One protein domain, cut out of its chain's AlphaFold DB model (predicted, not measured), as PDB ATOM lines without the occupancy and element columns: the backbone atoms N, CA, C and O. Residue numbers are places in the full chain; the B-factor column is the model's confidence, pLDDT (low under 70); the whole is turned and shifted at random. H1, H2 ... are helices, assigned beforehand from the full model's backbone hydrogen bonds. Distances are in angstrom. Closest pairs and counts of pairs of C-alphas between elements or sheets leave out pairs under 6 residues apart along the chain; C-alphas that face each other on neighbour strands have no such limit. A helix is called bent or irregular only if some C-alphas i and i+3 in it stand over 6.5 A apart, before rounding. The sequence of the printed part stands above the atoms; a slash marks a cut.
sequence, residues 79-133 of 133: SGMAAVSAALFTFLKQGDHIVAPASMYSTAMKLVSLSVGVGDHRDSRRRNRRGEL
ATOM      1  N   SER A  79      49.863 -99.866 -35.893       97.00
ATOM      2  CA  SER A  79      50.004 -98.454 -36.266       97.00
ATOM      3  C   SER A  79      51.216 -97.814 -35.588       97.00
ATOM      4  O   SER A  79      51.715 -98.322 -34.582       97.00
ATOM      5  N   GLY A  80      51.631 -96.639 -36.070       95.56
ATOM      6  CA  GLY A  80      52.679 -95.850 -35.411       95.56
ATOM      7  C   GLY A  80      52.313 -95.439 -33.980       95.56
ATOM      8  O   GLY A  80      53.155 -95.493 -33.091       95.56
ATOM      9  N   MET A  81      51.042 -95.109 -33.711       96.19
ATOM     10  CA  MET A  81      50.600 -94.802 -32.344       96.19
ATOM     11  C   MET A  81      50.613 -96.035 -31.437       96.19
ATOM     12  O   MET A  81      50.888 -95.890 -30.254       96.19
ATOM     13  N   ALA A  82      50.366 -97.237 -31.968       96.75
ATOM     14  CA  ALA A  82      50.519 -98.467 -31.192       96.75
ATOM     15  C   ALA A  82      51.989 -98.709 -30.809       96.75
ATOM     16  O   ALA A  82      52.244 -99.065 -29.664       96.75
ATOM     17  N   ALA A  83      52.937 -98.431 -31.712       96.69
ATOM     18  CA  ALA A  83      54.367 -98.502 -31.406       96.69
ATOM     19  C   ALA A  83      54.772 -97.500 -30.308       96.69
ATOM     20  O   ALA A  83      55.413 -97.878 -29.329       96.69
ATOM     21  N   VAL A  84      54.333 -96.237 -30.421       95.38
ATOM     22  CA  VAL A  84      54.600 -95.199 -29.406       95.38
ATOM     23  C   VAL A  84      53.992 -95.579 -28.054       95.38
ATOM     24  O   VAL A  84      54.685 -95.544 -27.041       95.38
ATOM     25  N   SER A  85      52.721 -95.984 -28.024       95.19
ATOM     26  CA  SER A  85      52.053 -96.406 -26.788       95.19
ATOM     27  C   SER A  85      52.723 -97.624 -26.153       95.19
ATOM     28  O   SER A  85      52.907 -97.643 -24.939       95.19
ATOM     29  N   ALA A  86      53.109 -98.624 -26.952       96.25
ATOM     30  CA  ALA A  86      53.789 -99.817 -26.457       96.25
ATOM     31  C   ALA A  86      55.134 -99.468 -25.812       96.25
ATOM     32  O   ALA A  86      55.416 -99.952 -24.719       96.25
ATOM     33  N   ALA A  87      55.924 -98.585 -26.430       95.12
ATOM     34  CA  ALA A  87      57.169 -98.103 -25.839       95.12
ATOM     35  C   ALA A  87      56.917 -97.397 -24.494       95.12
ATOM     36  O   ALA A  87      57.542 -97.739 -23.491       95.12
ATOM     37  N   LEU A  88      55.953 -96.471 -24.439       93.75
ATOM     38  CA  LEU A  88      55.631 -95.749 -23.205       93.75
ATOM     39  C   LEU A  88      55.172 -96.693 -22.085       93.75
ATOM     40  O   LEU A  88      55.711 -96.632 -20.986       93.75
ATOM     41  N   PHE A  89      54.224 -97.594 -22.351       93.69
ATOM     42  CA  PHE A  89      53.697 -98.509 -21.330       93.69
ATOM     43  C   PHE A  89      54.674 -99.607 -20.910       93.69
ATOM     44  O   PHE A  89      54.528-100.159 -19.823       93.69
ATOM     45  N   THR A  90      55.658 -99.932 -21.747       96.12
ATOM     46  CA  THR A  90      56.691-100.912 -21.397       96.12
ATOM     47  C   THR A  90      57.710-100.320 -20.425       96.12
ATOM     48  O   THR A  90      58.123-100.998 -19.485       96.12
ATOM     49  N   PHE A  91      58.119 -99.066 -20.637       94.69
ATOM     50  CA  PHE A  91      59.221 -98.463 -19.883       94.69
ATOM     51  C   PHE A  91      58.787 -97.564 -18.728       94.69
ATOM     52  O   PHE A  91      59.578 -97.371 -17.809       94.69
ATOM     53  N   LEU A  92      57.570 -97.022 -18.758       92.81
ATOM     54  CA  LEU A  92      57.122 -96.038 -17.777       92.81
ATOM     55  C   LEU A  92      56.143 -96.618 -16.766       92.81
ATOM     56  O   LEU A  92      55.308 -97.473 -17.071       92.81
ATOM     57  N   LYS A  93      56.208 -96.074 -15.556       91.56
ATOM     58  CA  LYS A  93      55.300 -96.345 -14.446       91.56
ATOM     59  C   LYS A  93      54.819 -95.035 -13.831       91.56
ATOM     60  O   LYS A  93      55.301 -93.946 -14.137       91.56
ATOM     61  N   GLN A  94      53.828 -95.137 -12.949       89.56
ATOM     62  CA  GLN A  94      53.343 -93.981 -12.204       89.56
ATOM     63  C   GLN A  94      54.491 -93.328 -11.418       89.56
ATOM     64  O   GLN A  94      55.192 -94.005 -10.672       89.56
ATOM     65  N   GLY A  95      54.633 -92.010 -11.561       87.88
ATOM     66  CA  GLY A  95      55.689 -91.228 -10.912       87.88
ATOM     67  C   GLY A  95      56.904 -90.955 -11.800       87.88
ATOM     68  O   GLY A  95      57.692 -90.075 -11.458       87.88
ATOM     69  N   ASP A  96      57.029 -91.628 -12.947       90.56
ATOM     70  CA  ASP A  96      58.084 -91.332 -13.916       90.56
ATOM     71  C   ASP A  96      57.834 -90.005 -14.645       90.56
ATOM     72  O   ASP A  96      56.711 -89.498 -14.736       90.56
ATOM     73  N   HIS A  97      58.907 -89.442 -15.200       90.06
ATOM     74  CA  HIS A  97      58.888 -88.175 -15.919       90.06
ATOM     75  C   HIS A  97      59.393 -88.347 -17.357       90.06
ATOM     76  O   HIS A  97      60.409 -88.998 -17.594       90.06
ATOM     77  N   ILE A  98      58.720 -87.703 -18.314       89.50
ATOM     78  CA  ILE A  98      59.085 -87.716 -19.737       89.50
ATOM     79  C   ILE A  98      59.563 -86.323 -20.148       89.50
ATOM     80  O   ILE A  98      58.861 -85.333 -19.954       89.50
ATOM     81  N   VAL A  99      60.728 -86.248 -20.793       90.38
ATOM     82  CA  VAL A  99      61.187 -85.039 -21.489       90.38
ATOM     83  C   VAL A  99      60.902 -85.206 -22.980       90.38
ATOM     84  O   VAL A  99      61.443 -86.108 -23.613       90.38
ATOM     85  N   ALA A 100      60.059 -84.342 -23.545       87.75
ATOM     86  CA  ALA A 100      59.662 -84.398 -24.950       87.75
ATOM     87  C   ALA A 100      59.837 -83.036 -25.647       87.75
ATOM     88  O   ALA A 100      59.719 -81.987 -25.003       87.75
ATOM     89  N   PRO A 101      60.111 -83.018 -26.965       86.94
ATOM     90  CA  PRO A 101      60.221 -81.777 -27.715       86.94
ATOM     91  C   PRO A 101      58.874 -81.055 -27.802       86.94
ATOM     92  O   PRO A 101      57.810 -81.652 -27.922       86.94
ATOM     93  N   ALA A 102      58.941 -79.725 -27.824       82.56
ATOM     94  CA  ALA A 102      57.780 -78.849 -27.962       82.56
ATOM     95  C   ALA A 102      57.025 -79.001 -29.290       82.56
ATOM     96  O   ALA A 102      55.857 -78.629 -29.379       82.56
ATOM     97  N   SER A 103      57.730 -79.461 -30.323       87.44
ATOM     98  CA  SER A 103      57.208 -79.676 -31.665       87.44
ATOM     99  C   SER A 103      57.282 -81.169 -31.958       87.44
ATOM    100  O   SER A 103      58.329 -81.684 -32.340       87.44
ATOM    101  N   MET A 104      56.179 -81.867 -31.708       88.06
ATOM    102  CA  MET A 104      56.009 -83.292 -31.981       88.06
ATOM    103  C   MET A 104      54.632 -83.511 -32.610       88.06
ATOM    104  O   MET A 104      53.733 -82.677 -32.478       88.06
ATOM    105  N   TYR A 105      54.463 -84.643 -33.296       91.75
ATOM    106  CA  TYR A 105      53.176 -85.067 -33.835       91.75
ATOM    107  C   TYR A 105      52.063 -84.957 -32.778       91.75
ATOM    108  O   TYR A 105      52.184 -85.460 -31.660       91.75
ATOM    109  N   SER A 106      50.974 -84.274 -33.130       88.94
ATOM    110  CA  SER A 106      49.970 -83.804 -32.169       88.94
ATOM    111  C   SER A 106      49.276 -84.932 -31.406       88.94
ATOM    112  O   SER A 106      48.975 -84.780 -30.225       88.94
ATOM    113  N   THR A 107      49.051 -86.079 -32.046       91.31
ATOM    114  CA  THR A 107      48.447 -87.246 -31.391       91.31
ATOM    115  C   THR A 107      49.395 -87.869 -30.366       91.31
ATOM    116  O   THR A 107      48.954 -88.223 -29.276       91.31
ATOM    117  N   ALA A 108      50.698 -87.927 -30.661       90.69
ATOM    118  CA  ALA A 108      51.707 -88.377 -29.700       90.69
ATOM    119  C   ALA A 108      51.820 -87.402 -28.519       90.69
ATOM    120  O   ALA A 108      51.861 -87.835 -27.370       90.69
ATOM    121  N   MET A 109      51.764 -86.091 -28.784       89.12
ATOM    122  CA  MET A 109      51.708 -85.077 -27.723       89.12
ATOM    123  C   MET A 109      50.484 -85.270 -26.829       89.12
ATOM    124  O   MET A 109      50.617 -85.259 -25.615       89.12
ATOM    125  N   LYS A 110      49.297 -85.491 -27.407       89.00
ATOM    126  CA  LYS A 110      48.073 -85.739 -26.628       89.00
ATOM    127  C   LYS A 110      48.186 -86.986 -25.753       89.00
ATOM    128  O   LYS A 110      47.768 -86.935 -24.602       89.00
ATOM    129  N   LEU A 111      48.750 -88.075 -26.281       90.19
ATOM    130  CA  LEU A 111      48.969 -89.307 -25.519       90.19
ATOM    131  C   LEU A 111      49.858 -89.048 -24.299       90.19
ATOM    132  O   LEU A 111      49.456 -89.348 -23.177       90.19
ATOM    133  N   VAL A 112      51.024 -88.433 -24.520       88.31
ATOM    134  CA  VAL A 112      51.961 -88.078 -23.449       88.31
ATOM    135  C   VAL A 112      51.266 -87.184 -22.426       88.31
ATOM    136  O   VAL A 112      51.233 -87.535 -21.251       88.31
ATOM    137  N   SER A 113      50.607 -86.113 -22.868       85.00
ATOM    138  CA  SER A 113      49.980 -85.146 -21.967       85.00
ATOM    139  C   SER A 113      48.852 -85.699 -21.099       85.00
ATOM    140  O   SER A 113      48.596 -85.172 -20.020       85.00
ATOM    141  N   LEU A 114      48.140 -86.719 -21.580       81.94
ATOM    142  CA  LEU A 114      47.109 -87.402 -20.799       81.94
ATOM    143  C   LEU A 114      47.709 -88.435 -19.839       81.94
ATOM    144  O   LEU A 114      47.151 -88.668 -18.771       81.94
ATOM    145  N   SER A 115      48.822 -89.063 -20.225       75.69
ATOM    146  CA  SER A 115      49.470 -90.125 -19.446       75.69
ATOM    147  C   SER A 115      50.355 -89.610 -18.308       75.69
ATOM    148  O   SER A 115      50.388 -90.212 -17.238       75.69
ATOM    149  N   VAL A 116      51.040 -88.483 -18.514       68.75
ATOM    150  CA  VAL A 116      51.885 -87.815 -17.523       68.75
ATOM    151  C   VAL A 116      51.360 -86.400 -17.335       68.75
ATOM    152  O   VAL A 116      51.206 -85.656 -18.302       68.75
ATOM    153  N   GLY A 117      51.048 -86.021 -16.094       61.22
ATOM    154  CA  GLY A 117      50.583 -84.670 -15.786       61.22
ATOM    155  C   GLY A 117      51.584 -83.642 -16.315       61.22
ATOM    156  O   GLY A 117      52.726 -83.595 -15.863       61.22
ATOM    157  N   VAL A 118      51.182 -82.853 -17.313       60.06
ATOM    158  CA  VAL A 118      52.104 -81.933 -17.988       60.06
ATOM    159  C   VAL A 118      52.410 -80.749 -17.085       60.06
ATOM    160  O   VAL A 118      51.608 -79.827 -16.954       60.06
ATOM    161  N   GLY A 119      53.611 -80.741 -16.514       56.41
ATOM    162  CA  GLY A 119      54.248 -79.520 -16.039       56.41
ATOM    163  C   GLY A 119      54.906 -78.805 -17.215       56.41
ATOM    164  O   GLY A 119      56.046 -79.110 -17.560       56.41
ATOM    165  N   ASP A 120      54.212 -77.866 -17.865       58.84
ATOM    166  CA  ASP A 120      54.846 -77.041 -18.900       58.84
ATOM    167  C   ASP A 120      55.843 -76.075 -18.248       58.84
ATOM    168  O   ASP A 120      55.493 -75.004 -17.747       58.84
ATOM    169  N   HIS A 121      57.126 -76.433 -18.292       56.28
ATOM    170  CA  HIS A 121      58.207 -75.603 -17.763       56.28
ATOM    171  C   HIS A 121      58.351 -74.254 -18.510       56.28
ATOM    172  O   HIS A 121      59.108 -73.380 -18.072       56.28
ATOM    173  N   ARG A 122      57.646 -74.048 -19.637       53.34
ATOM    174  CA  ARG A 122      57.591 -72.765 -20.362       53.34
ATOM    175  C   ARG A 122      56.412 -71.885 -19.960       53.34
ATOM    176  O   ARG A 122      56.486 -70.678 -20.211       53.34
ATOM    177  N   ASP A 123      55.386 -72.422 -19.304       50.12
ATOM    178  CA  ASP A 123      54.275 -71.610 -18.791       50.12
ATOM    179  C   ASP A 123      54.766 -70.653 -17.688       50.12
ATOM    180  O   ASP A 123      54.432 -69.467 -17.676       50.12
ATOM    181  N   SER A 124      55.722 -71.097 -16.863       45.41
ATOM    182  CA  SER A 124      56.382 -70.247 -15.859       45.41
ATOM    183  C   SER A 124      57.166 -69.073 -16.468       45.41
ATOM    184  O   SER A 124      57.140 -67.965 -15.930       45.41
ATOM    185  N   ARG A 125      57.798 -69.253 -17.638       50.88
ATOM    186  CA  ARG A 125      58.516 -68.167 -18.337       50.88
ATOM    187  C   ARG A 125      57.593 -67.231 -19.124       50.88
ATOM    188  O   ARG A 125      57.947 -66.068 -19.313       50.88
ATOM    189  N   ARG A 126      56.426 -67.700 -19.582       50.47
ATOM    190  CA  ARG A 126      55.408 -66.847 -20.229       50.47
ATOM    191  C   ARG A 126      54.600 -66.026 -19.225       50.47
ATOM    192  O   ARG A 126      54.202 -64.919 -19.579       50.47
ATOM    193  N   ARG A 127      54.391 -66.523 -18.001       48.28
ATOM    194  CA  ARG A 127      53.826 -65.730 -16.895       48.28
ATOM    195  C   ARG A 127      54.765 -64.604 -16.465       48.28
ATOM    196  O   ARG A 127      54.304 -63.478 -16.331       48.28
ATOM    197  N   ASN A 128      56.068 -64.874 -16.350       51.31
ATOM    198  CA  ASN A 128      57.031 -63.863 -15.896       51.31
ATOM    199  C   ASN A 128      57.167 -62.668 -16.867       51.31
ATOM    200  O   ASN A 128      57.291 -61.535 -16.433       51.31
ATOM    201  N   ARG A 129      57.040 -62.882 -18.186       53.22
ATOM    202  CA  ARG A 129      57.105 -61.790 -19.185       53.22
ATOM    203  C   ARG A 129      55.842 -60.929 -19.308       53.22
ATOM    204  O   ARG A 129      55.855 -59.965 -20.061       53.22
ATOM    205  N   ARG A 130      54.736 -61.282 -18.644       50.19
ATOM    206  CA  ARG A 130      53.513 -60.452 -18.632       50.19
ATOM    207  C   ARG A 130      53.394 -59.566 -17.389       50.19
ATOM    208  O   ARG A 130      52.427 -58.827 -17.299       50.19
ATOM    209  N   GLY A 131      54.342 -59.654 -16.453       46.88
ATOM    210  CA  GLY A 131      54.418 -58.793 -15.268       46.88
ATOM    211  C   GLY A 131      55.383 -57.610 -15.405       46.88
ATOM    212  O   GLY A 131      55.619 -56.928 -14.418       46.88
ATOM    213  N   GLU A 132      55.957 -57.385 -16.593       50.47
ATOM    214  CA  GLU A 132      56.938 -56.319 -16.873       50.47
ATOM    215  C   GLU A 132      56.396 -55.234 -17.834       50.47
ATOM    216  O   GLU A 132      57.176 -54.578 -18.523       50.47
ATOM    217  N   LEU A 133      55.072 -55.038 -17.899       42.53
ATOM    218  CA  LEU A 133      54.428 -53.922 -18.612       42.53
ATOM    219  C   LEU A 133      53.430 -53.198 -17.709       42.53
ATOM    220  O   LEU A 133      52.626 -53.908 -17.062       42.53
TER     221      LEU A 133
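What this domain is: This is residues 79 to 133 of the 133 residues of a protein of Blastocatellia bacterium (UniProt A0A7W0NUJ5). Two helices, H1 and H2, stand side by side and run the same way, joined by a long loop that goes on past the end of H1 and then folds back to the beginning of H2. From this small body a tail sticks out sideways on the side of H2 away from H1: residues 123 to 133, with the short helix H3 in them. The printed part has 55 residues with three named helices, in the order H1, H2, H3, and no named strand; the class is all helix. The whole is loose, with a radius of gyration of the C-alphas of 14.4 A, and the C-alphas span 48 by 24 by 14 A, an outline only just a rod, whose length the tail makes.

How they stand to each other: H1, residues 80 to 91, is the longest helix. It touches H2, residues 106 to 115, with its residues 81 to 85 alone. The closest C-alphas of the two are those of Met 81 and Ala 108, 7.0 A apart, and 4 pairs of C-alphas are within 8 A. Their centres are 11.5 A apart, and their lines stand at a shallow tilt of 27 degrees, the same way. H3, residues 123 to 128, touches no helix: it is apart from H1 and also from H2, which it follows in the chain. Residues 123 to 133, of which 123 to 128 belong to H3, stand free. In H1, H2 and H3 every O i to N i+4 pair is within hydrogen-bond range.

Where its parts are: H1 has 12 residues and begins with C-alpha 80 at (52.679, -95.850, -35.411); it measures 17.1 A from first to last C-alpha. Between H1 and H2 lie residues 92 to 105, among them Gly 95, with its C-alpha at (55.689, -91.228, -10.912). H2 has 10 residues and measures 14.2 A. H3 has 6 residues and ends with C-alpha 128 at (57.031, -63.863, -15.896). None of the three helices is bent or irregular.

The domain as a whole: The C-alphas of Ser 79 and Leu 133, the first and last printed residues, are the two farthest apart, at 48.1 A. Without the stretch that stands free, the body has 44 residues, spans 31 by 23 by 14 A and has a radius of gyration of 10.4 A. The printed part has no cut, and Leu 133 is the chain's last residue. The link from H1 to H2, with 14 residues, is long; the link from H2 to H3, with 7, is short. The mean pLDDT of the printed part is 78.4, and confidence in the model is low, under 70, in residues 116 to 133; H3 has a mean of 49, against 95 for H1 and 87 for H2.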